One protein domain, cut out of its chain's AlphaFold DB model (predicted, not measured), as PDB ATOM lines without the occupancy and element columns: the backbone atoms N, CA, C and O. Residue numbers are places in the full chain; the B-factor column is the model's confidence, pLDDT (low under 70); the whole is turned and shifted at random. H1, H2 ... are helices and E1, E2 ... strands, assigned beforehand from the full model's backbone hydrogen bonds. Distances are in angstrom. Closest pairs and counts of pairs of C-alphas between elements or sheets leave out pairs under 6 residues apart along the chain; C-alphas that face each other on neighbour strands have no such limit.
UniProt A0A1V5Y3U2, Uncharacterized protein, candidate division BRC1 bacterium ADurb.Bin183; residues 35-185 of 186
ATOM      1  N   ASP A  35     226.063 195.263 266.049       93.62
ATOM      2  CA  ASP A  35     227.077 196.321 266.069       93.62
ATOM      3  C   ASP A  35     228.178 196.025 267.106       93.62
ATOM      4  O   ASP A  35     228.188 194.964 267.740       93.62
ATOM      5  N   ALA A  36     229.144 196.940 267.245       94.25
ATOM      6  CA  ALA A  36     230.255 196.791 268.187       94.25
ATOM      7  C   ALA A  36     229.778 196.746 269.652       94.25
ATOM      8  O   ALA A  36     230.434 196.146 270.502       94.25
ATOM      9  N   GLU A  37     228.616 197.332 269.932       94.94
ATOM     10  CA  GLU A  37     227.954 197.372 271.232       94.94
ATOM     11  C   GLU A  37     227.075 196.133 271.493       94.94
ATOM     12  O   GLU A  37     226.464 196.020 272.560       94.94
ATOM     13  N   GLY A  38     226.993 195.200 270.539       90.62
ATOM     14  CA  GLY A  38     226.193 193.981 270.647       90.62
ATOM     15  C   GLY A  38     224.689 194.201 270.461       90.62
ATOM     16  O   GLY A  38     223.893 193.328 270.818       90.62
ATOM     17  N   LYS A  39     224.265 195.340 269.907       88.94
ATOM     18  CA  LYS A  39     222.863 195.619 269.575       88.94
ATOM     19  C   LYS A  39     222.539 195.137 268.162       88.94
ATOM     20  O   LYS A  39     223.388 195.182 267.273       88.94
ATOM     21  N   PRO A  40     221.307 194.656 267.924       87.50
ATOM     22  CA  PRO A  40     220.920 194.171 266.612       87.50
ATOM     23  C   PRO A  40     220.829 195.320 265.604       87.50
ATOM     24  O   PRO A  40     220.124 196.306 265.819       87.50
ATOM     25  N   VAL A  41     221.504 195.157 264.473       93.31
ATOM     26  CA  VAL A  41     221.470 196.090 263.348       93.31
ATOM     27  C   VAL A  41     220.361 195.666 262.397       93.31
ATOM     28  O   VAL A  41     220.326 194.525 261.924       93.31
ATOM     29  N   MET A  42     219.467 196.602 262.080       94.06
ATOM     30  CA  MET A  42     218.435 196.383 261.074       94.06
ATOM     31  C   MET A  42     219.085 196.156 259.708       94.06
ATOM     32  O   MET A  42     219.813 197.006 259.199       94.06
ATOM     33  N   THR A  43     218.832 195.002 259.096       92.69
ATOM     34  CA  THR A  43     219.379 194.661 257.780       92.69
ATOM     35  C   THR A  43     218.293 194.108 256.886       92.69
ATOM     36  O   THR A  43     217.510 193.261 257.303       92.69
ATOM     37  N   LYS A  44     218.257 194.567 255.633       93.25
ATOM     38  CA  LYS A  44     217.314 194.049 254.644       93.25
ATOM     39  C   LYS A  44     217.641 192.586 254.350       93.25
ATOM     40  O   LYS A  44     218.778 192.241 254.024       93.25
ATOM     41  N   HIS A  45     216.635 191.730 254.450       92.25
ATOM     42  CA  HIS A  45     216.694 190.353 253.989       92.25
ATOM     43  C   HIS A  45     216.325 190.303 252.506       92.25
ATOM     44  O   HIS A  45     215.417 190.999 252.041       92.25
ATOM     45  N   TYR A  46     217.014 189.434 251.772       90.88
ATOM     46  CA  TYR A  46     216.759 189.181 250.359       90.88
ATOM     47  C   TYR A  46     216.118 187.812 250.179       90.88
ATOM     48  O   TYR A  46     216.464 186.841 250.862       90.88
ATOM     49  N   ARG A  47     215.161 187.742 249.255       89.56
ATOM     50  CA  ARG A  47     214.470 186.506 248.879       89.56
ATOM     51  C   ARG A  47     215.460 185.506 248.306       89.56
ATOM     52  O   ARG A  47     216.321 185.875 247.514       89.56
ATOM     53  N   LYS A  48     215.294 184.231 248.662       87.19
ATOM     54  CA  LYS A  48     216.084 183.150 248.061       87.19
ATOM     55  C   LYS A  48     215.788 183.003 246.567       87.19
ATOM     56  O   LYS A  48     216.705 182.816 245.780       87.19
ATOM     57  N   TYR A  49     214.514 183.142 246.193       84.88
ATOM     58  CA  TYR A  49     214.046 183.037 244.812       84.88
ATOM     59  C   TYR A  49     213.082 184.177 244.488       84.88
ATOM     60  O   TYR A  49     212.051 184.340 245.157       84.88
ATOM     61  N   VAL A  50     213.420 184.949 243.456       84.12
ATOM     62  CA  VAL A  50     212.644 186.110 242.989       84.12
ATOM     63  C   VAL A  50     211.794 185.778 241.757       84.12
ATOM     64  O   VAL A  50     210.876 186.520 241.444       84.12
ATOM     65  N   VAL A  51     212.023 184.630 241.120       84.25
ATOM     66  CA  VAL A  51     211.246 184.167 239.962       84.25
ATOM     67  C   VAL A  51     209.913 183.530 240.356       84.25
ATOM     68  O   VAL A  51     209.741 183.032 241.484       84.25
ATOM     69  N   ARG A  52     208.980 183.534 239.400       69.94
ATOM     70  CA  ARG A  52     207.823 182.640 239.375       69.94
ATOM     71  C   ARG A  52     208.327 181.202 239.252       69.94
ATOM     72  O   ARG A  52     208.997 180.848 238.294       69.94
ATOM     73  N   ASP A  53     208.011 180.375 240.236       59.75
ATOM     74  CA  ASP A  53     208.337 178.950 240.209       59.75
ATOM     75  C   ASP A  53     207.040 178.174 239.971       59.75
ATOM     76  O   ASP A  53     206.137 178.225 240.798       59.75
ATOM     77  N   PHE A  54     206.916 177.455 238.857       53.62
ATOM     78  CA  PHE A  54     205.712 176.669 238.569       53.62
ATOM     79  C   PHE A  54     205.529 175.466 239.513       53.62
ATOM     80  O   PHE A  54     204.423 174.939 239.602       53.62
ATOM     81  N   ILE A  55     206.573 175.069 240.250       55.50
ATOM     82  CA  ILE A  55     206.544 173.979 241.234       55.50
ATOM     83  C   ILE A  55     206.123 174.503 242.617       55.50
ATOM     84  O   ILE A  55     205.338 173.853 243.303       55.50
ATOM     85  N   THR A  56     206.603 175.682 243.040       50.41
ATOM     86  CA  THR A  56     206.360 176.206 244.408       50.41
ATOM     87  C   THR A  56     205.526 177.490 244.486       50.41
ATOM     88  O   THR A  56     205.010 177.834 245.552       50.41
ATOM     89  N   LYS A  57     205.353 178.211 243.378       56.75
ATOM     90  CA  LYS A  57     204.680 179.516 243.290       56.75
ATOM     91  C   LYS A  57     203.811 179.608 242.033       56.75
ATOM     92  O   LYS A  57     204.091 180.349 241.092       56.75
ATOM     93  N   VAL A  58     202.669 178.929 242.078       62.38
ATOM     94  CA  VAL A  58     201.611 179.059 241.057       62.38
ATOM     95  C   VAL A  58     201.108 180.509 240.945       62.38
ATOM     96  O   VAL A  58     200.634 180.934 239.892       62.38
ATOM     97  N   ASN A  59     201.241 181.295 242.020       64.75
ATOM     98  CA  ASN A  59     200.760 182.667 242.085       64.75
ATOM     99  C   ASN A  59     201.826 183.680 241.631       64.75
ATOM    100  O   ASN A  59     202.914 183.752 242.205       64.75
ATOM    101  N   THR A  60     201.477 184.503 240.644       80.94
ATOM    102  CA  THR A  60     202.303 185.606 240.128       80.94
ATOM    103  C   THR A  60     202.371 186.789 241.093       80.94
ATOM    104  O   THR A  60     203.258 187.627 240.981       80.94
ATOM    105  N   ILE A  61     201.472 186.873 242.073       88.56
ATOM    106  CA  ILE A  61     201.349 188.038 242.953       88.56
ATOM    107  C   ILE A  61     202.482 188.067 243.993       88.56
ATOM    108  O   ILE A  61     202.536 187.234 244.903       88.56
ATOM    109  N   ALA A  62     203.353 189.078 243.908       92.38
ATOM    110  CA  ALA A  62     204.409 189.314 244.897       92.38
ATOM    111  C   ALA A  62     203.894 190.004 246.167       92.38
ATOM    112  O   ALA A  62     204.322 189.663 247.274       92.38
ATOM    113  N   TYR A  63     202.934 190.919 246.011       94.19
ATOM    114  CA  TYR A  63     202.314 191.666 247.099       94.19
ATOM    115  C   TYR A  63     200.802 191.711 246.929       94.19
ATOM    116  O   TYR A  63     200.290 192.009 245.854       94.19
ATOM    117  N   LYS A  64     200.074 191.445 248.010       92.56
ATOM    118  CA  LYS A  64     198.618 191.568 248.033       92.56
ATOM    119  C   LYS A  64     198.251 192.946 248.562       92.56
ATOM    120  O   LYS A  64     198.801 193.378 249.576       92.56
ATOM    121  N   LYS A  65     197.314 193.624 247.896       94.25
ATOM    122  CA  LYS A  65     196.737 194.865 248.419       94.25
ATOM    123  C   LYS A  65     196.059 194.562 249.751       94.25
ATOM    124  O   LYS A  65     195.287 193.608 249.858       94.25
ATOM    125  N   ASN A  66     196.385 195.343 250.772       91.31
ATOM    126  CA  ASN A  66     195.796 195.167 252.085       91.31
ATOM    127  C   ASN A  66     194.406 195.809 252.104       91.31
ATOM    128  O   ASN A  66     194.252 196.991 252.396       91.31
ATOM    129  N   ASN A  67     193.394 195.015 251.770       80.69
ATOM    130  CA  ASN A  67     191.995 195.449 251.785       80.69
ATOM    131  C   ASN A  67     191.324 195.219 253.149       80.69
ATOM    132  O   ASN A  67     190.132 195.464 253.305       80.69
ATOM    133  N   THR A  68     192.063 194.696 254.127       65.94
ATOM    134  CA  THR A  68     191.508 194.238 255.399       65.94
ATOM    135  C   THR A  68     191.925 195.126 256.559       65.94
ATOM    136  O   THR A  68     193.109 195.285 256.851       65.94
ATOM    137  N   SER A  69     190.936 195.551 257.341       59.44
ATOM    138  CA  SER A  69     191.079 196.031 258.723       59.44
ATOM    139  C   SER A  69     191.403 194.882 259.693       59.44
ATOM    140  O   SER A  69     190.883 194.855 260.804       59.44
ATOM    141  N   GLY A  70     192.180 193.886 259.243       55.34
ATOM    142  CA  GLY A  70     192.292 192.564 259.862       55.34
ATOM    143  C   GLY A  70     192.561 192.606 261.373       55.34
ATOM    144  O   GLY A  70     193.119 193.588 261.878       55.34
ATOM    145  N   PRO A  71     192.170 191.547 262.103       48.47
ATOM    146  CA  PRO A  71     192.106 191.559 263.558       48.47
ATOM    147  C   PRO A  71     193.436 191.967 264.206       48.47
ATOM    148  O   PRO A  71     194.453 191.284 264.084       48.47
ATOM    149  N   HIS A  72     193.413 193.083 264.940       58.09
ATOM    150  CA  HIS A  72     194.584 193.685 265.588       58.09
ATOM    151  C   HIS A  72     195.224 192.790 266.667       58.09
ATOM    152  O   HIS A  72     196.376 193.007 267.044       58.09
ATOM    153  N   PHE A  73     194.505 191.779 267.166       59.00
ATOM    154  CA  PHE A  73     194.970 190.927 268.262       59.00
ATOM    155  C   PHE A  73     196.066 189.930 267.857       59.00
ATOM    156  O   PHE A  73     196.794 189.459 268.725       59.00
ATOM    157  N   LEU A  74     196.234 189.639 266.560       80.12
ATOM    158  CA  LEU A  74     197.297 188.748 266.068       80.12
ATOM    159  C   LEU A  74     198.632 189.465 265.810       80.12
ATOM    160  O   LEU A  74     199.624 188.810 265.484       80.12
ATOM    161  N   LEU A  75     198.667 190.793 265.945       86.38
ATOM    162  CA  LEU A  75     199.873 191.592 265.741       86.38
ATOM    163  C   LEU A  75     200.786 191.532 266.969       86.38
ATOM    164  O   LEU A  75     200.328 191.627 268.110       86.38
ATOM    165  N   SER A  76     202.091 191.423 266.727       90.56
ATOM    166  CA  SER A  76     203.103 191.647 267.769       90.56
ATOM    167  C   SER A  76     203.106 193.103 268.256       90.56
ATOM    168  O   SER A  76     202.613 193.973 267.534       90.56
ATOM    169  N   PRO A  77     203.674 193.401 269.442       92.94
ATOM    170  CA  PRO A  77     203.778 194.772 269.951       92.94
ATOM    171  C   PRO A  77     204.392 195.747 268.937       92.94
ATOM    172  O   PRO A  77     203.758 196.735 268.589       92.94
ATOM    173  N   ILE A  78     205.532 195.392 268.332       93.56
ATOM    174  CA  ILE A  78     206.199 196.248 267.337       93.56
ATOM    175  C   ILE A  78     205.343 196.485 266.084       93.56
ATOM    176  O   ILE A  78     205.318 197.573 265.519       93.56
ATOM    177  N   GLN A  79     204.581 195.478 265.648       93.56
ATOM    178  CA  GLN A  79     203.654 195.628 264.526       93.56
ATOM    179  C   GLN A  79     202.468 196.532 264.874       93.56
ATOM    180  O   GLN A  79     201.966 197.230 263.992       93.56
ATOM    181  N   LYS A  80     202.011 196.522 266.134       93.06
ATOM    182  CA  LYS A  80     200.984 197.453 266.617       93.06
ATOM    183  C   LYS A  80     201.525 198.878 266.629       93.06
ATOM    184  O   LYS A  80     200.894 199.728 266.018       93.06
ATOM    185  N   GLU A  81     202.715 199.098 267.183       94.50
ATOM    186  CA  GLU A  81     203.378 200.412 267.212       94.50
ATOM    187  C   GLU A  81     203.558 200.997 265.801       94.50
ATOM    188  O   GLU A  81     203.191 202.141 265.538       94.50
ATOM    189  N   ILE A  82     204.047 200.195 264.847       94.94
ATOM    190  CA  ILE A  82     204.192 200.610 263.441       94.94
ATOM    191  C   ILE A  82     202.828 200.946 262.826       94.94
ATOM    192  O   ILE A  82     202.696 201.949 262.119       94.94
ATOM    193  N   LYS A  83     201.798 200.131 263.093       92.75
ATOM    194  CA  LYS A  83     200.443 200.362 262.574       92.75
ATOM    195  C   LYS A  83     199.796 201.609 263.185       92.75
ATOM    196  O   LYS A  83     199.094 202.320 262.474       92.75
ATOM    197  N   GLU A  84     200.031 201.886 264.462       93.06
ATOM    198  CA  GLU A  84     199.576 203.100 265.149       93.06
ATOM    199  C   GLU A  84     200.279 204.343 264.595       93.06
ATOM    200  O   GLU A  84     199.623 205.337 264.292       93.06
ATOM    201  N   LYS A  85     201.596 204.263 264.369       96.00
ATOM    202  CA  LYS A  85     202.402 205.376 263.855       96.00
ATOM    203  C   LYS A  85     202.112 205.710 262.388       96.00
ATOM    204  O   LYS A  85     202.011 206.881 262.029       96.00
ATOM    205  N   TYR A  86     202.021 204.705 261.517       95.44
ATOM    206  CA  TYR A  86     201.973 204.912 260.062       95.44
ATOM    207  C   TYR A  86     200.621 204.571 259.418       95.44
ATOM    208  O   TYR A  86     200.428 204.839 258.221       95.44
ATOM    209  N   GLY A  87     199.688 204.007 260.187       93.38
ATOM    210  CA  GLY A  87     198.427 203.452 259.704       93.38
ATOM    211  C   GLY A  87     198.555 201.994 259.236       93.38
ATOM    212  O   GLY A  87     199.581 201.338 259.447       93.38
ATOM    213  N   PRO A  88     197.521 201.441 258.579       93.75
ATOM    214  CA  PRO A  88     197.622 200.130 257.945       93.75
ATOM    215  C   PRO A  88     198.591 200.172 256.745       93.75
ATOM    216  O   PRO A  88     198.601 201.161 256.007       93.75
ATOM    217  N   PRO A  89     199.379 199.106 256.500       95.12
ATOM    218  CA  PRO A  89     200.185 199.021 255.285       95.12
ATOM    219  C   PRO A  89     199.278 198.949 254.054       95.12
ATOM    220  O   PRO A  89     198.192 198.373 254.122       95.12
ATOM    221  N   SER A  90     199.728 199.500 252.928       96.44
ATOM    222  CA  SER A  90     199.016 199.469 251.643       96.44
ATOM    223  C   SER A  90     199.075 198.084 250.995       96.44
ATOM    224  O   SER A  90     198.098 197.630 250.398       96.44
ATOM    225  N   TYR A  91     200.215 197.403 251.131       96.31
ATOM    226  CA  TYR A  91     200.433 196.065 250.594       96.31
ATOM    227  C   TYR A  91     201.166 195.180 251.599       96.31
ATOM    228  O   TYR A  91     201.974 195.657 252.395       96.31
ATOM    229  N   ILE A  92     200.893 193.878 251.540       94.81
ATOM    230  CA  ILE A  92     201.530 192.863 252.381       94.81
ATOM    231  C   ILE A  92     202.053 191.750 251.476       94.81
ATOM    232  O   ILE A  92     201.335 191.269 250.592       94.81
ATOM    233  N   SER A  93     203.298 191.323 251.681       92.62
ATOM    234  CA  SER A  93     203.805 190.145 250.978       92.62
ATOM    235  C   SER A  93     203.234 188.862 251.592       92.62
ATOM    236  O   SER A  93     203.091 188.769 252.814       92.62
ATOM    237  N   PRO A  94     202.999 187.804 250.796       88.88
ATOM    238  CA  PRO A  94     203.013 186.447 251.335       88.88
ATOM    239  C   PRO A  94     204.325 186.206 252.094       88.88
ATOM    240  O   PRO A  94     205.338 186.819 251.757       88.88
ATOM    241  N   SER A  95     204.326 185.321 253.091       90.25
ATOM    242  CA  SER A  95     205.579 184.906 253.735       90.25
ATOM    243  C   SER A  95     206.504 184.249 252.707       90.25
ATOM    244  O   SER A  95     206.041 183.500 251.842       90.25
ATOM    245  N   TRP A  96     207.802 184.533 252.771       90.25
ATOM    246  CA  TRP A  96     208.789 184.004 251.830       90.25
ATOM    247  C   TRP A  96     210.102 183.640 252.513       90.25
ATOM    248  O   TRP A  96     210.475 184.223 253.525       90.25
ATOM    249  N   LEU A  97     210.822 182.679 251.932       90.50
ATOM    250  CA  LEU A  97     212.104 182.213 252.450       90.50
ATOM    251  C   LEU A  97     213.251 183.121 251.986       90.50
ATOM    252  O   LEU A  97     213.453 183.327 250.782       90.50
ATOM    253  N   SER A  98     214.005 183.663 252.936       91.69
ATOM    254  CA  SER A  98     215.189 184.475 252.670       91.69
ATOM    255  C   SER A  98     216.398 183.626 252.279       91.69
ATOM    256  O   SER A  98     216.429 182.416 252.505       91.69
ATOM    257  N   GLN A  99     217.428 184.263 251.721       88.75
ATOM    258  CA  GLN A  99     218.714 183.614 251.431       88.75
ATOM    259  C   GLN A  99     219.364 182.995 252.683       88.75
ATOM    260  O   GLN A  99     220.082 182.007 252.569       88.75
ATOM    261  N   ARG A 100     219.064 183.526 253.878       88.00
ATOM    262  CA  ARG A 100     219.532 183.006 255.180       88.00
ATOM    263  C   ARG A 100     218.635 181.894 255.751       88.00
ATOM    264  O   ARG A 100     218.933 181.299 256.785       88.00
ATOM    265  N   GLY A 101     217.539 181.574 255.064       89.38
ATOM    266  CA  GLY A 101     216.587 180.543 255.477       89.38
ATOM    267  C   GLY A 101     215.574 181.008 256.524       89.38
ATOM    268  O   GLY A 101     214.977 180.170 257.189       89.38
ATOM    269  N   ASP A 102     215.387 182.319 256.669       91.25
ATOM    270  CA  ASP A 102     214.359 182.910 257.531       91.25
ATOM    271  C   ASP A 102     213.065 183.145 256.747       91.25
ATOM    272  O   ASP A 102     213.123 183.547 255.582       91.25
ATOM    273  N   TYR A 103     211.905 182.960 257.378       91.00
ATOM    274  CA  TYR A 103     210.620 183.340 256.787       91.00
ATOM    275  C   TYR A 103     210.321 184.812 257.062       91.00
ATOM    276  O   TYR A 103     210.157 185.219 258.214       91.00
ATOM    277  N   VAL A 104     210.247 185.598 255.993       93.06
ATOM    278  CA  VAL A 104     210.087 187.049 256.041       93.06
ATOM    279  C   VAL A 104     208.691 187.436 255.564       93.06
ATOM    280  O   VAL A 104     208.177 186.895 254.584       93.06
ATOM    281  N   ILE A 105     208.089 188.406 256.248       94.38
ATOM    282  CA  ILE A 105     206.871 189.104 255.828       94.38
ATOM    283  C   ILE A 105     207.213 190.578 255.631       94.38
ATOM    284  O   ILE A 105     207.862 191.183 256.480       94.38
ATOM    285  N   GLU A 106     206.743 191.161 254.533       96.31
ATOM    286  CA  GLU A 106     206.934 192.573 254.208       96.31
ATOM    287  C   GLU A 106     205.628 193.347 254.318       96.31
ATOM    288  O   GLU A 106     204.588 192.909 253.816       96.31
ATOM    289  N   TRP A 107     205.703 194.523 254.931       96.94
ATOM    290  CA  TRP A 107     204.648 195.530 254.928       96.94
ATOM    291  C   TRP A 107     205.116 196.735 254.124       96.94
ATOM    292  O   TRP A 107     206.154 197.320 254.434       96.94
ATOM    293  N   LEU A 108     204.347 197.109 253.102       97.38
ATOM    294  CA  LEU A 108     204.653 198.250 252.246       97.38
ATOM    295  C   LEU A 108     203.657 199.381 252.493       97.38
ATOM    296  O   LEU A 108     202.444 199.184 252.399       97.38
ATOM    297  N   TYR A 109     204.174 200.579 252.732       97.25
ATOM    298  CA  TYR A 109     203.405 201.814 252.849       97.25
ATOM    299  C   TYR A 109     203.637 202.644 251.590       97.25
ATOM    300  O   TYR A 109     204.604 203.400 251.505       97.25
ATOM    301  N   TRP A 110     202.759 202.473 250.601       96.62
ATOM    302  CA  TRP A 110     202.990 202.935 249.230       96.62
ATOM    303  C   TRP A 110     203.175 204.452 249.131       96.62
ATOM    304  O   TRP A 110     204.209 204.913 248.650       96.62
ATOM    305  N   GLU A 111     202.214 205.208 249.668       96.44
ATOM    306  CA  GLU A 111     202.213 206.680 249.647       96.44
ATOM    307  C   GLU A 111     203.353 207.285 250.473       96.44
ATOM    308  O   GLU A 111     203.847 208.364 250.171       96.44
ATOM    309  N   LYS A 112     203.799 206.578 251.519       97.06
ATOM    310  CA  LYS A 112     204.905 207.024 252.377       97.06
ATOM    311  C   LYS A 112     206.275 206.622 251.828       97.06
ATOM    312  O   LYS A 112     207.287 207.070 252.351       97.06
ATOM    313  N   GLY A 113     206.322 205.747 250.821       97.56
ATOM    314  CA  GLY A 113     207.569 205.193 250.303       97.56
ATOM    315  C   GLY A 113     208.365 204.413 251.350       97.56
ATOM    316  O   GLY A 113     209.592 204.468 251.323       97.56
ATOM    317  N   LEU A 114     207.692 203.701 252.262       98.12
ATOM    318  CA  LEU A 114     208.331 202.928 253.336       98.12
ATOM    319  C   LEU A 114     208.072 201.427 253.197       98.12
ATOM    320  O   LEU A 114     207.019 200.995 252.717       98.12
ATOM    321  N   MET A 115     209.023 200.640 253.689       97.94
ATOM    322  CA  MET A 115     208.948 199.193 253.801       97.94
ATOM    323  C   MET A 115     209.446 198.735 255.171       97.94
ATOM    324  O   MET A 115     210.474 199.200 255.661       97.94
ATOM    325  N   PHE A 116     208.749 197.748 255.726       97.81
ATOM    326  CA  PHE A 116     209.138 197.046 256.942       97.81
ATOM    327  C   PHE A 116     209.239 195.550 256.657       97.81
ATOM    328  O   PHE A 116     208.356 194.992 256.000       97.81
ATOM    329  N   GLN A 117     210.287 194.896 257.158       97.00
ATOM    330  CA  GLN A 117     210.416 193.438 257.125       97.00
ATOM    331  C   GLN A 117     210.336 192.863 258.528       97.00
ATOM    332  O   GLN A 117     210.961 193.365 259.464       97.00
ATOM    333  N   PHE A 118     209.610 191.757 258.639       94.94
ATOM    334  CA  PHE A 118     209.438 191.025 259.879       94.94
ATOM    335  C   PHE A 118     209.872 189.576 259.715       94.94
ATOM    336  O   PHE A 118     209.473 188.918 258.755       94.94
ATOM    337  N   VAL A 119     210.605 189.058 260.697       92.62
ATOM    338  CA  VAL A 119     210.904 187.628 260.842       92.62
ATOM    339  C   VAL A 119     210.475 187.201 262.230       92.62
ATOM    340  O   VAL A 119     210.796 187.872 263.204       92.62
ATOM    341  N   ASN A 120     209.709 186.114 262.337       89.62
ATOM    342  CA  ASN A 120     209.169 185.643 263.620       89.62
ATOM    343  C   ASN A 120     208.494 186.768 264.432       89.62
ATOM    344  O   ASN A 120     208.592 186.825 265.654       89.62
ATOM    345  N   ARG A 121     207.797 187.675 263.728       90.12
ATOM    346  CA  ARG A 121     207.125 188.867 264.279       90.12
ATOM    347  C   ARG A 121     208.051 189.931 264.895       90.12
ATOM    348  O   ARG A 121     207.552 190.868 265.506       90.12
ATOM    349  N   GLN A 122     209.364 189.832 264.715       92.12
ATOM    350  CA  GLN A 122     210.329 190.866 265.088       92.12
ATOM    351  C   GLN A 122     210.668 191.727 263.873       92.12
ATOM    352  O   GLN A 122     210.763 191.209 262.760       92.12
ATOM    353  N   LEU A 123     210.834 193.033 264.081       94.38
ATOM    354  CA  LEU A 123     211.263 193.963 263.038       94.38
ATOM    355  C   LEU A 123     212.750 193.733 262.740       94.38
ATOM    356  O   LEU A 123     213.579 193.856 263.635       94.38
ATOM    357  N   VAL A 124     213.077 193.412 261.487       95.31
ATOM    358  CA  VAL A 124     214.471 193.196 261.048       95.31
ATOM    359  C   VAL A 124     214.970 194.272 260.094       95.31
ATOM    360  O   VAL A 124     216.175 194.432 259.929       95.31
ATOM    361  N   TYR A 125     214.060 195.021 259.474       96.56
ATOM    362  CA  TYR A 125     214.397 196.119 258.577       96.56
ATOM    363  C   TYR A 125     213.274 197.151 258.535       96.56
ATOM    364  O   TYR A 125     212.110 196.785 258.364       96.56
ATOM    365  N   GLU A 126     213.653 198.421 258.616       97.12
ATOM    366  CA  GLU A 126     212.848 199.595 258.276       97.12
ATOM    367  C   GLU A 126     213.643 200.417 257.259       97.12
ATOM    368  O   GLU A 126     214.837 200.661 257.444       97.12
ATOM    369  N   GLY A 127     213.003 200.836 256.170       96.69
ATOM    370  CA  GLY A 127     213.657 201.705 255.199       96.69
ATOM    371  C   GLY A 127     212.771 202.092 254.026       96.69
ATOM    372  O   GLY A 127     211.576 201.799 253.993       96.69
ATOM    373  N   SER A 128     213.371 202.765 253.047       97.19
ATOM    374  CA  SER A 128     212.657 203.244 251.864       97.19
ATOM    375  C   SER A 128     212.209 202.098 250.953       97.19
ATOM    376  O   SER A 128     212.904 201.092 250.790       97.19
ATOM    377  N   LEU A 129     211.048 202.285 250.331       96.69
ATOM    378  CA  LEU A 129     210.505 201.416 249.296       96.69
ATOM    379  C   LEU A 129     211.288 201.617 247.992       96.69
ATOM    380  O   LEU A 129     211.275 202.720 247.440       96.69
ATOM    381  N   SER A 130     211.950 200.571 247.496       96.94
ATOM    382  CA  SER A 130     212.772 200.664 246.289       96.94
ATOM    383  C   SER A 130     211.942 200.508 245.009       96.94
ATOM    384  O   SER A 130     210.817 200.002 245.029       96.94
ATOM    385  N   ASP A 131     212.511 200.903 243.866       97.75
ATOM    386  CA  ASP A 131     211.859 200.750 242.558       97.75
ATOM    387  C   ASP A 131     211.566 199.284 242.237       97.75
ATOM    388  O   ASP A 131     210.518 198.964 241.682       97.75
ATOM    389  N   LYS A 132     212.456 198.374 242.648       96.44
ATOM    390  CA  LYS A 132     212.233 196.928 242.557       96.44
ATOM    391  C   LYS A 132     210.957 196.494 243.268       96.44
ATOM    392  O   LYS A 132     210.144 195.788 242.675       96.44
ATOM    393  N   GLU A 133     210.752 196.914 244.515       96.75
ATOM    394  CA  GLU A 133     209.518 196.578 245.231       96.75
ATOM    395  C   GLU A 133     208.289 197.193 244.552       96.75
ATOM    396  O   GLU A 133     207.252 196.538 244.462       96.75
ATOM    397  N   ARG A 134     208.409 198.407 243.995       97.62
ATOM    398  CA  ARG A 134     207.328 199.031 243.215       97.62
ATOM    399  C   ARG A 134     206.966 198.223 241.971       97.62
ATOM    400  O   ARG A 134     205.784 197.975 241.735       97.62
ATOM    401  N   VAL A 135     207.963 197.752 241.223       96.62
ATOM    402  CA  VAL A 135     207.763 196.874 240.060       96.62
ATOM    403  C   VAL A 135     207.104 195.561 240.478       96.62
ATOM    404  O   VAL A 135     206.130 195.150 239.852       96.62
ATOM    405  N   LEU A 136     207.553 194.938 241.570       95.75
ATOM    406  CA  LEU A 136     206.954 193.700 242.081       95.75
ATOM    407  C   LEU A 136     205.498 193.883 242.538       95.75
ATOM    408  O   LEU A 136     204.687 192.977 242.364       95.75
ATOM    409  N   VAL A 137     205.140 195.035 243.112       95.69
ATOM    410  CA  VAL A 137     203.738 195.357 243.439       95.69
ATOM    411  C   VAL A 137     202.895 195.467 242.170       95.69
ATOM    412  O   VAL A 137     201.788 194.936 242.129       95.69
ATOM    413  N   MET A 138     203.409 196.148 241.144       94.88
ATOM    414  CA  MET A 138     202.662 196.428 239.916       94.88
ATOM    415  C   MET A 138     202.509 195.212 239.001       94.88
ATOM    416  O   MET A 138     201.440 195.007 238.433       94.88
ATOM    417  N   TYR A 139     203.574 194.429 238.838       93.62
ATOM    418  CA  TYR A 139     203.652 193.366 237.833       93.62
ATOM    419  C   TYR A 139     203.721 191.961 238.438       93.62
ATOM    420  O   TYR A 139     203.629 190.977 237.711       93.62
ATOM    421  N   GLY A 140     203.863 191.845 239.760       93.31
ATOM    422  CA  GLY A 140     204.103 190.563 240.409       93.31
ATOM    423  C   GLY A 140     205.539 190.068 240.223       93.31
ATOM    424  O   GLY A 140     206.439 190.828 239.853       93.31
ATOM    425  N   TYR A 141     205.771 188.788 240.517       93.00
ATOM    426  CA  TYR A 141     207.064 188.155 240.266       93.00
ATOM    427  C   TYR A 141     207.336 188.068 238.762       93.00
ATOM    428  O   TYR A 141     206.417 187.740 238.010       93.00
ATOM    429  N   PRO A 142     208.583 188.316 238.333       92.94
ATOM    430  CA  PRO A 142     208.977 188.090 236.955       92.94
ATOM    431  C   PRO A 142     208.952 186.603 236.603       92.94
ATOM    432  O   PRO A 142     209.114 185.733 237.469       92.94
ATOM    433  N   ASP A 143     208.784 186.326 235.315       89.69
ATOM    434  CA  ASP A 143     208.860 184.973 234.777       89.69
ATOM    435  C   ASP A 143     210.311 184.465 234.755       89.69
ATOM    436  O   ASP A 143     210.548 183.293 235.029       89.69
ATOM    437  N   ASP A 144     211.282 185.356 234.513       90.19
ATOM    438  CA  ASP A 144     212.715 185.081 234.675       90.19
ATOM    439  C   ASP A 144     213.431 186.257 235.359       90.19
ATOM    440  O   ASP A 144     213.059 187.425 235.208       90.19
ATOM    441  N   ALA A 145     214.475 185.956 236.128       92.38
ATOM    442  CA  ALA A 145     215.299 186.952 236.790       92.38
ATOM    443  C   ALA A 145     216.771 186.542 236.780       92.38
ATOM    444  O   ALA A 145     217.144 185.485 237.286       92.38
ATOM    445  N   ARG A 146     217.628 187.436 236.282       92.00
ATOM    446  CA  ARG A 146     219.086 187.269 236.332       92.00
ATOM    447  C   ARG A 146     219.670 188.191 237.384       92.00
ATOM    448  O   ARG A 146     219.454 189.399 237.328       92.00
ATOM    449  N   ILE A 147     220.400 187.620 238.335       90.62
ATOM    450  CA  ILE A 147     220.999 188.347 239.456       90.62
ATOM    451  C   ILE A 147     222.516 188.218 239.345       90.62
ATOM    452  O   ILE A 147     223.043 187.108 239.320       90.62
ATOM    453  N   TYR A 148     223.205 189.352 239.287       90.06
ATOM    454  CA  TYR A 148     224.655 189.446 239.202       90.06
ATOM    455  C   TYR A 148     225.173 190.207 240.420       90.06
ATOM    456  O   TYR A 148     224.758 191.339 240.673       90.06
ATOM    457  N   LEU A 149     226.088 189.596 241.168       88.62
ATOM    458  CA  LEU A 149     226.848 190.292 242.201       88.62
ATOM    459  C   LEU A 149     228.073 190.922 241.537       88.62
ATOM    460  O   LEU A 149     228.923 190.205 241.015       88.62
ATOM    461  N   LEU A 150     228.135 192.250 241.518       88.62
ATOM    462  CA  LEU A 150     229.240 193.002 240.937       88.62
ATOM    463  C   LEU A 150     230.140 193.481 242.075       88.62
ATOM    464  O   LEU A 150     229.751 194.339 242.872       88.62
ATOM    465  N   GLU A 151     231.335 192.903 242.168       87.62
ATOM    466  CA  GLU A 151     232.306 193.241 243.208       87.62
ATOM    467  C   GLU A 151     232.620 194.745 243.193       87.62
ATOM    468  O   GLU A 151     232.896 195.329 242.146       87.62
ATOM    469  N   GLY A 152     232.498 195.393 244.354       87.25
ATOM    470  CA  GLY A 152     232.727 196.834 244.515       87.25
ATOM    471  C   GLY A 152     231.649 197.763 243.937       87.25
ATOM    472  O   GLY A 152     231.728 198.965 244.172       87.25
ATOM    473  N   VAL A 153     230.641 197.245 243.222       86.12
ATOM    474  CA  VAL A 153     229.600 198.067 242.571       86.12
ATOM    475  C   VAL A 153     228.216 197.850 243.181       86.12
ATOM    476  O   VAL A 153     227.476 198.817 243.320       86.12
ATOM    477  N   GLY A 154     227.869 196.615 243.558       89.38
ATOM    478  CA  GLY A 154     226.564 196.286 244.142       89.38
ATOM    479  C   GLY A 154     225.905 195.069 243.496       89.38
ATOM    480  O   GLY A 154     226.567 194.198 242.926       89.38
ATOM    481  N   VAL A 155     224.581 194.981 243.597       89.75
ATOM    482  CA  VAL A 155     223.786 193.886 243.025       89.75
ATOM    483  C   VAL A 155     223.010 194.385 241.815       89.75
ATOM    484  O   VAL A 155     222.164 195.272 241.928       89.75
ATOM    485  N   ARG A 156     223.246 193.760 240.657       93.25
ATOM    486  CA  ARG A 156     222.462 193.984 239.442       93.25
ATOM    487  C   ARG A 156     221.401 192.902 239.287       93.25
ATOM    488  O   ARG A 156     221.711 191.714 239.328       93.25
ATOM    489  N   GLU A 157     220.160 193.304 239.054       94.75
ATOM    490  CA  GLU A 157     219.030 192.391 238.857       94.75
ATOM    491  C   GLU A 157     218.318 192.743 237.548       94.75
ATOM    492  O   GLU A 157     217.958 193.896 237.337       94.75
ATOM    493  N   ASN A 158     218.082 191.769 236.673       95.12
ATOM    494  CA  ASN A 158     217.295 191.957 235.455       95.12
ATOM    495  C   ASN A 158     216.042 191.091 235.544       95.12
ATOM    496  O   ASN A 158     216.159 189.875 235.684       95.12
ATOM    497  N   PHE A 159     214.864 191.703 235.476       95.44
ATOM    498  CA  PHE A 159     213.565 191.032 235.514       95.44
ATOM    499  C   PHE A 159     212.953 190.995 234.123       95.44
ATOM    500  O   PHE A 159     212.882 192.029 233.454       95.44
ATOM    501  N   TYR A 160     212.467 189.823 233.730       92.81
ATOM    502  CA  TYR A 160     211.842 189.570 232.438       92.81
ATOM    503  C   TYR A 160     210.404 189.095 232.650       92.81
ATOM    504  O   TYR A 160     210.152 188.172 233.426       92.81
ATOM    505  N   TYR A 161     209.468 189.745 231.961       91.62
ATOM    506  CA  TYR A 161     208.050 189.392 231.953       91.62
ATOM    507  C   TYR A 161     207.653 189.000 230.528       91.62
ATOM    508  O   TYR A 161     207.728 189.826 229.606       91.62
ATOM    509  N   TYR A 162     207.263 187.740 230.341       87.81
ATOM    510  CA  TYR A 162     206.961 187.159 229.036       87.81
ATOM    511  C   TYR A 162     205.465 187.203 228.731       87.81
ATOM    512  O   TYR A 162     204.613 187.099 229.613       87.81
ATOM    513  N   THR A 163     205.135 187.324 227.447       81.94
ATOM    514  CA  THR A 163     203.776 187.038 226.977       81.94
ATOM    515  C   THR A 163     203.534 185.528 226.911       81.94
ATOM    516  O   THR A 163     204.466 184.725 226.985       81.94
ATOM    517  N   MET A 164     202.276 185.129 226.699       75.00
ATOM    518  CA  MET A 164     201.884 183.724 226.516       75.00
ATOM    519  C   MET A 164     202.678 183.006 225.401       75.00
ATOM    520  O   MET A 164     202.805 181.788 225.446       75.00
ATOM    521  N   PHE A 165     203.257 183.743 224.445       78.00
ATOM    522  CA  PHE A 165     204.036 183.202 223.324       78.00
ATOM    523  C   PHE A 165     205.564 183.318 223.502       78.00
ATOM    524  O   PHE A 165     206.311 183.129 222.547       78.00
ATOM    525  N   GLY A 166     206.049 183.621 224.712       68.31
ATOM    526  CA  GLY A 166     207.474 183.524 225.064       68.31
ATOM    527  C   GLY A 166     208.356 184.710 224.658       68.31
ATOM    528  O   GLY A 166     209.544 184.720 224.977       68.31
ATOM    529  N   THR A 167     207.815 185.743 224.009       72.50
ATOM    530  CA  THR A 167     208.539 187.007 223.799       72.50
ATOM    531  C   THR A 167     208.432 187.902 225.039       72.50
ATOM    532  O   THR A 167     207.356 188.048 225.626       72.50
ATOM    533  N   SER A 168     209.560 188.480 225.478       66.56
ATOM    534  CA  SER A 168     209.597 189.392 226.635       66.56
ATOM    535  C   SER A 168     208.909 190.698 226.267       66.56
ATOM    536  O   SER A 168     209.408 191.437 225.421       66.56
ATOM    537  N   GLN A 169     207.796 191.013 226.927       83.88
ATOM    538  CA  GLN A 169     207.090 192.273 226.705       83.88
ATOM    539  C   GLN A 169     207.710 193.406 227.516       83.88
ATOM    540  O   GLN A 169     207.707 194.561 227.090       83.88
ATOM    541  N   LYS A 170     208.224 193.084 228.710       92.38
ATOM    542  CA  LYS A 170     208.754 194.067 229.656       92.38
ATOM    543  C   LYS A 170     210.020 193.554 230.314       92.38
ATOM    544  O   LYS A 170     210.054 192.455 230.863       92.38
ATOM    545  N   THR A 171     211.040 194.400 230.307       94.69
ATOM    546  CA  THR A 171     212.291 194.157 231.018       94.69
ATOM    547  C   THR A 171     212.585 195.320 231.949       94.69
ATOM    548  O   THR A 171     212.497 196.483 231.546       94.69
ATOM    549  N   PHE A 172     212.956 195.001 233.186       96.81
ATOM    550  CA  PHE A 172     213.392 195.972 234.186       96.81
ATOM    551  C   PHE A 172     214.789 195.600 234.667       96.81
ATOM    552  O   PHE A 172     215.015 194.474 235.098       96.81
ATOM    553  N   ASN A 173     215.721 196.542 234.589       96.44
ATOM    554  CA  ASN A 173     217.082 196.383 235.079       96.44
ATOM    555  C   ASN A 173     217.244 197.237 236.332       96.44
ATOM    556  O   ASN A 173     216.911 198.427 236.326       96.44
ATOM    557  N   PHE A 174     217.790 196.638 237.381       96.38
ATOM    558  CA  PHE A 174     218.003 197.264 238.671       96.38
ATOM    559  C   PHE A 174     219.477 197.233 239.062       96.38
ATOM    560  O   PHE A 174     220.184 196.274 238.749       96.38
ATOM    561  N   MET A 175     219.900 198.259 239.795       95.38
ATOM    562  CA  MET A 175     221.138 198.283 240.572       95.38
ATOM    563  C   MET A 175     220.770 198.618 242.017       95.38
ATOM    564  O   MET A 175     220.140 199.646 242.268       95.38
ATOM    565  N   ASP A 176     221.075 197.719 242.950       92.38
ATOM    566  CA  ASP A 176     220.738 197.843 244.377       92.38
ATOM    567  C   ASP A 176     219.264 198.209 244.632       92.38
ATOM    568  O   ASP A 176     218.907 198.996 245.509       92.38
ATOM    569  N   GLY A 177     218.374 197.626 243.824       92.38
ATOM    570  CA  GLY A 177     216.930 197.831 243.910       92.38
ATOM    571  C   GLY A 177     216.405 199.141 243.310       92.38
ATOM    572  O   GLY A 177     215.187 199.341 243.356       92.38
ATOM    573  N   LYS A 178     217.264 200.000 242.742       95.81
ATOM    574  CA  LYS A 178     216.883 201.183 241.947       95.81
ATOM    575  C   LYS A 178     216.842 200.850 240.464       95.81
ATOM    576  O   LYS A 178     217.669 200.072 239.996       95.81
ATOM    577  N   ILE A 179     215.910 201.434 239.722       95.50
ATOM    578  CA  ILE A 179     215.801 201.197 238.282       95.50
ATOM    579  C   ILE A 179     216.933 201.918 237.535       95.50
ATOM    580  O   ILE A 179     217.160 203.107 237.731       95.50
ATOM    581  N   VAL A 180     217.657 201.193 236.681       95.56
ATOM    582  CA  VAL A 180     218.733 201.755 235.836       95.56
ATOM    583  C   VAL A 180     218.414 201.692 234.346       95.56
ATOM    584  O   VAL A 180     219.061 202.353 233.542       95.56
ATOM    585  N   GLY A 181     217.399 200.921 233.964       89.88
ATOM    586  CA  GLY A 181     216.891 200.894 232.599       89.88
ATOM    587  C   GLY A 181     215.663 200.007 232.478       89.88
ATOM    588  O   GLY A 181     215.579 198.958 233.120       89.88
ATOM    589  N   ASN A 182     214.717 200.403 231.635       88.00
ATOM    590  CA  ASN A 182     213.561 199.594 231.282       88.00
ATOM    591  C   ASN A 182     213.362 199.558 229.769       88.00
ATOM    592  O   ASN A 182     213.769 200.451 229.030       88.00
ATOM    593  N   THR A 183     212.746 198.484 229.299       87.38
ATOM    594  CA  THR A 183     212.365 198.345 227.895       87.38
ATOM    595  C   THR A 183     210.994 197.700 227.849       87.38
ATOM    596  O   THR A 183     210.722 196.747 228.583       87.38
ATOM    597  N   SER A 184     210.105 198.258 227.034       81.06
ATOM    598  CA  SER A 184     208.802 197.674 226.734       81.06
ATOM    599  C   SER A 184     208.678 197.560 225.225       81.06
ATOM    600  O   SER A 184     208.826 198.564 224.533       81.06
ATOM    601  N   PHE A 185     208.422 196.354 224.734       71.25
ATOM    602  CA  PHE A 185     208.071 196.135 223.336       71.25
ATOM    603  C   PHE A 185     206.542 196.170 223.249       71.25
ATOM    604  O   PHE A 185     205.869 195.458 224.004       71.25
TER     605      PHE A 185
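This is residues 35 to 185 of the 186 residues of an uncharacterized protein of candidate division BRC1 bacterium ADurb.Bin183 (UniProt A0A1V5Y3U2). Two small lobes sit end to end, each an antiparallel sheet with one helix over a face: E4 to E7 with H2, and E1 to E3 with H1. H2 lies between the two sheets, H1 beyond the smaller one, and the long unnamed stretch 35 to 76 winds from the E1 to E3 lobe to the other lobe and back to H1. The printed part has 151 residues with two named helices and seven named strands, in the order H1 E1 E2 E3 H2 E4 E5 E6 E7, and under half of the residues are in named elements; the class is mixed, helices and strands. It is compact, with a radius of gyration of the C-alphas of 16.4 A, and spans 47 by 40 by 31 A.

In the larger sheet, E4 is residues 144 to 150, 19.4 A long, and begins at C-alpha 144 (212.715, 185.081, 234.675). E5 is residues 154 to 162, 26.4 A; E6 is 168 to 175, 20.2 A; E7 is 178 to 184, 17.6 A, ending at C-alpha 184 (208.802, 197.674, 226.734). H2 is residues 131 to 139, 12.0 A. E1 is residues 103 to 109, 20.2 A; E2 is 114 to 119, 17.2 A; E3 is 122 to 128, 18.3 A. H1 is residues 77 to 86, 14.3 A, beginning at C-alpha 77 (203.778, 194.772, 269.951).

E4, E5, E6 and E7, in that order across a strongly twisted sheet, form a meander, each strand the antiparallel neighbour of the one before. N 146 and O 158 are 2.9 A apart between E4 and E5, N 159 and O 172 2.8 A between E5 and E6, and N 173 and O 181 2.8 A between E6 and E7. H2 is on this sheet at a height of 9.5 A, over E6 and along it at 7 degrees on the local plane; its closest C-alphas to E7 are Asp 131 and Lys 178, 5.1 A. E1, E2 and E3 form the other meander, with N 107 and O 116 at 2.9 A and N 117 and O 125 at 2.9 A. H1 is on one face of that sheet, making two layers, helix and sheet, at a height of 9.6 A; its closest C-alphas to E3 are Ile 78 and Leu 123, 7.0 A. Residues 91 to 92 pair antiparallel with residues 107 to 108 of E1 and with residues 64 to 65. H1 and H2 are apart. In both helices every O i to N i+4 pair is within hydrogen-bond range.

The C-alphas farthest apart, Glu 37 and Phe 165, are 55.4 A apart. The printed part has no cut, and the link from H1 to E1 is long, with 16 residues. Mean pLDDT of the printed part is 88.5; residues 52 to 59, 68 to 73, 166 and 168 are under 70.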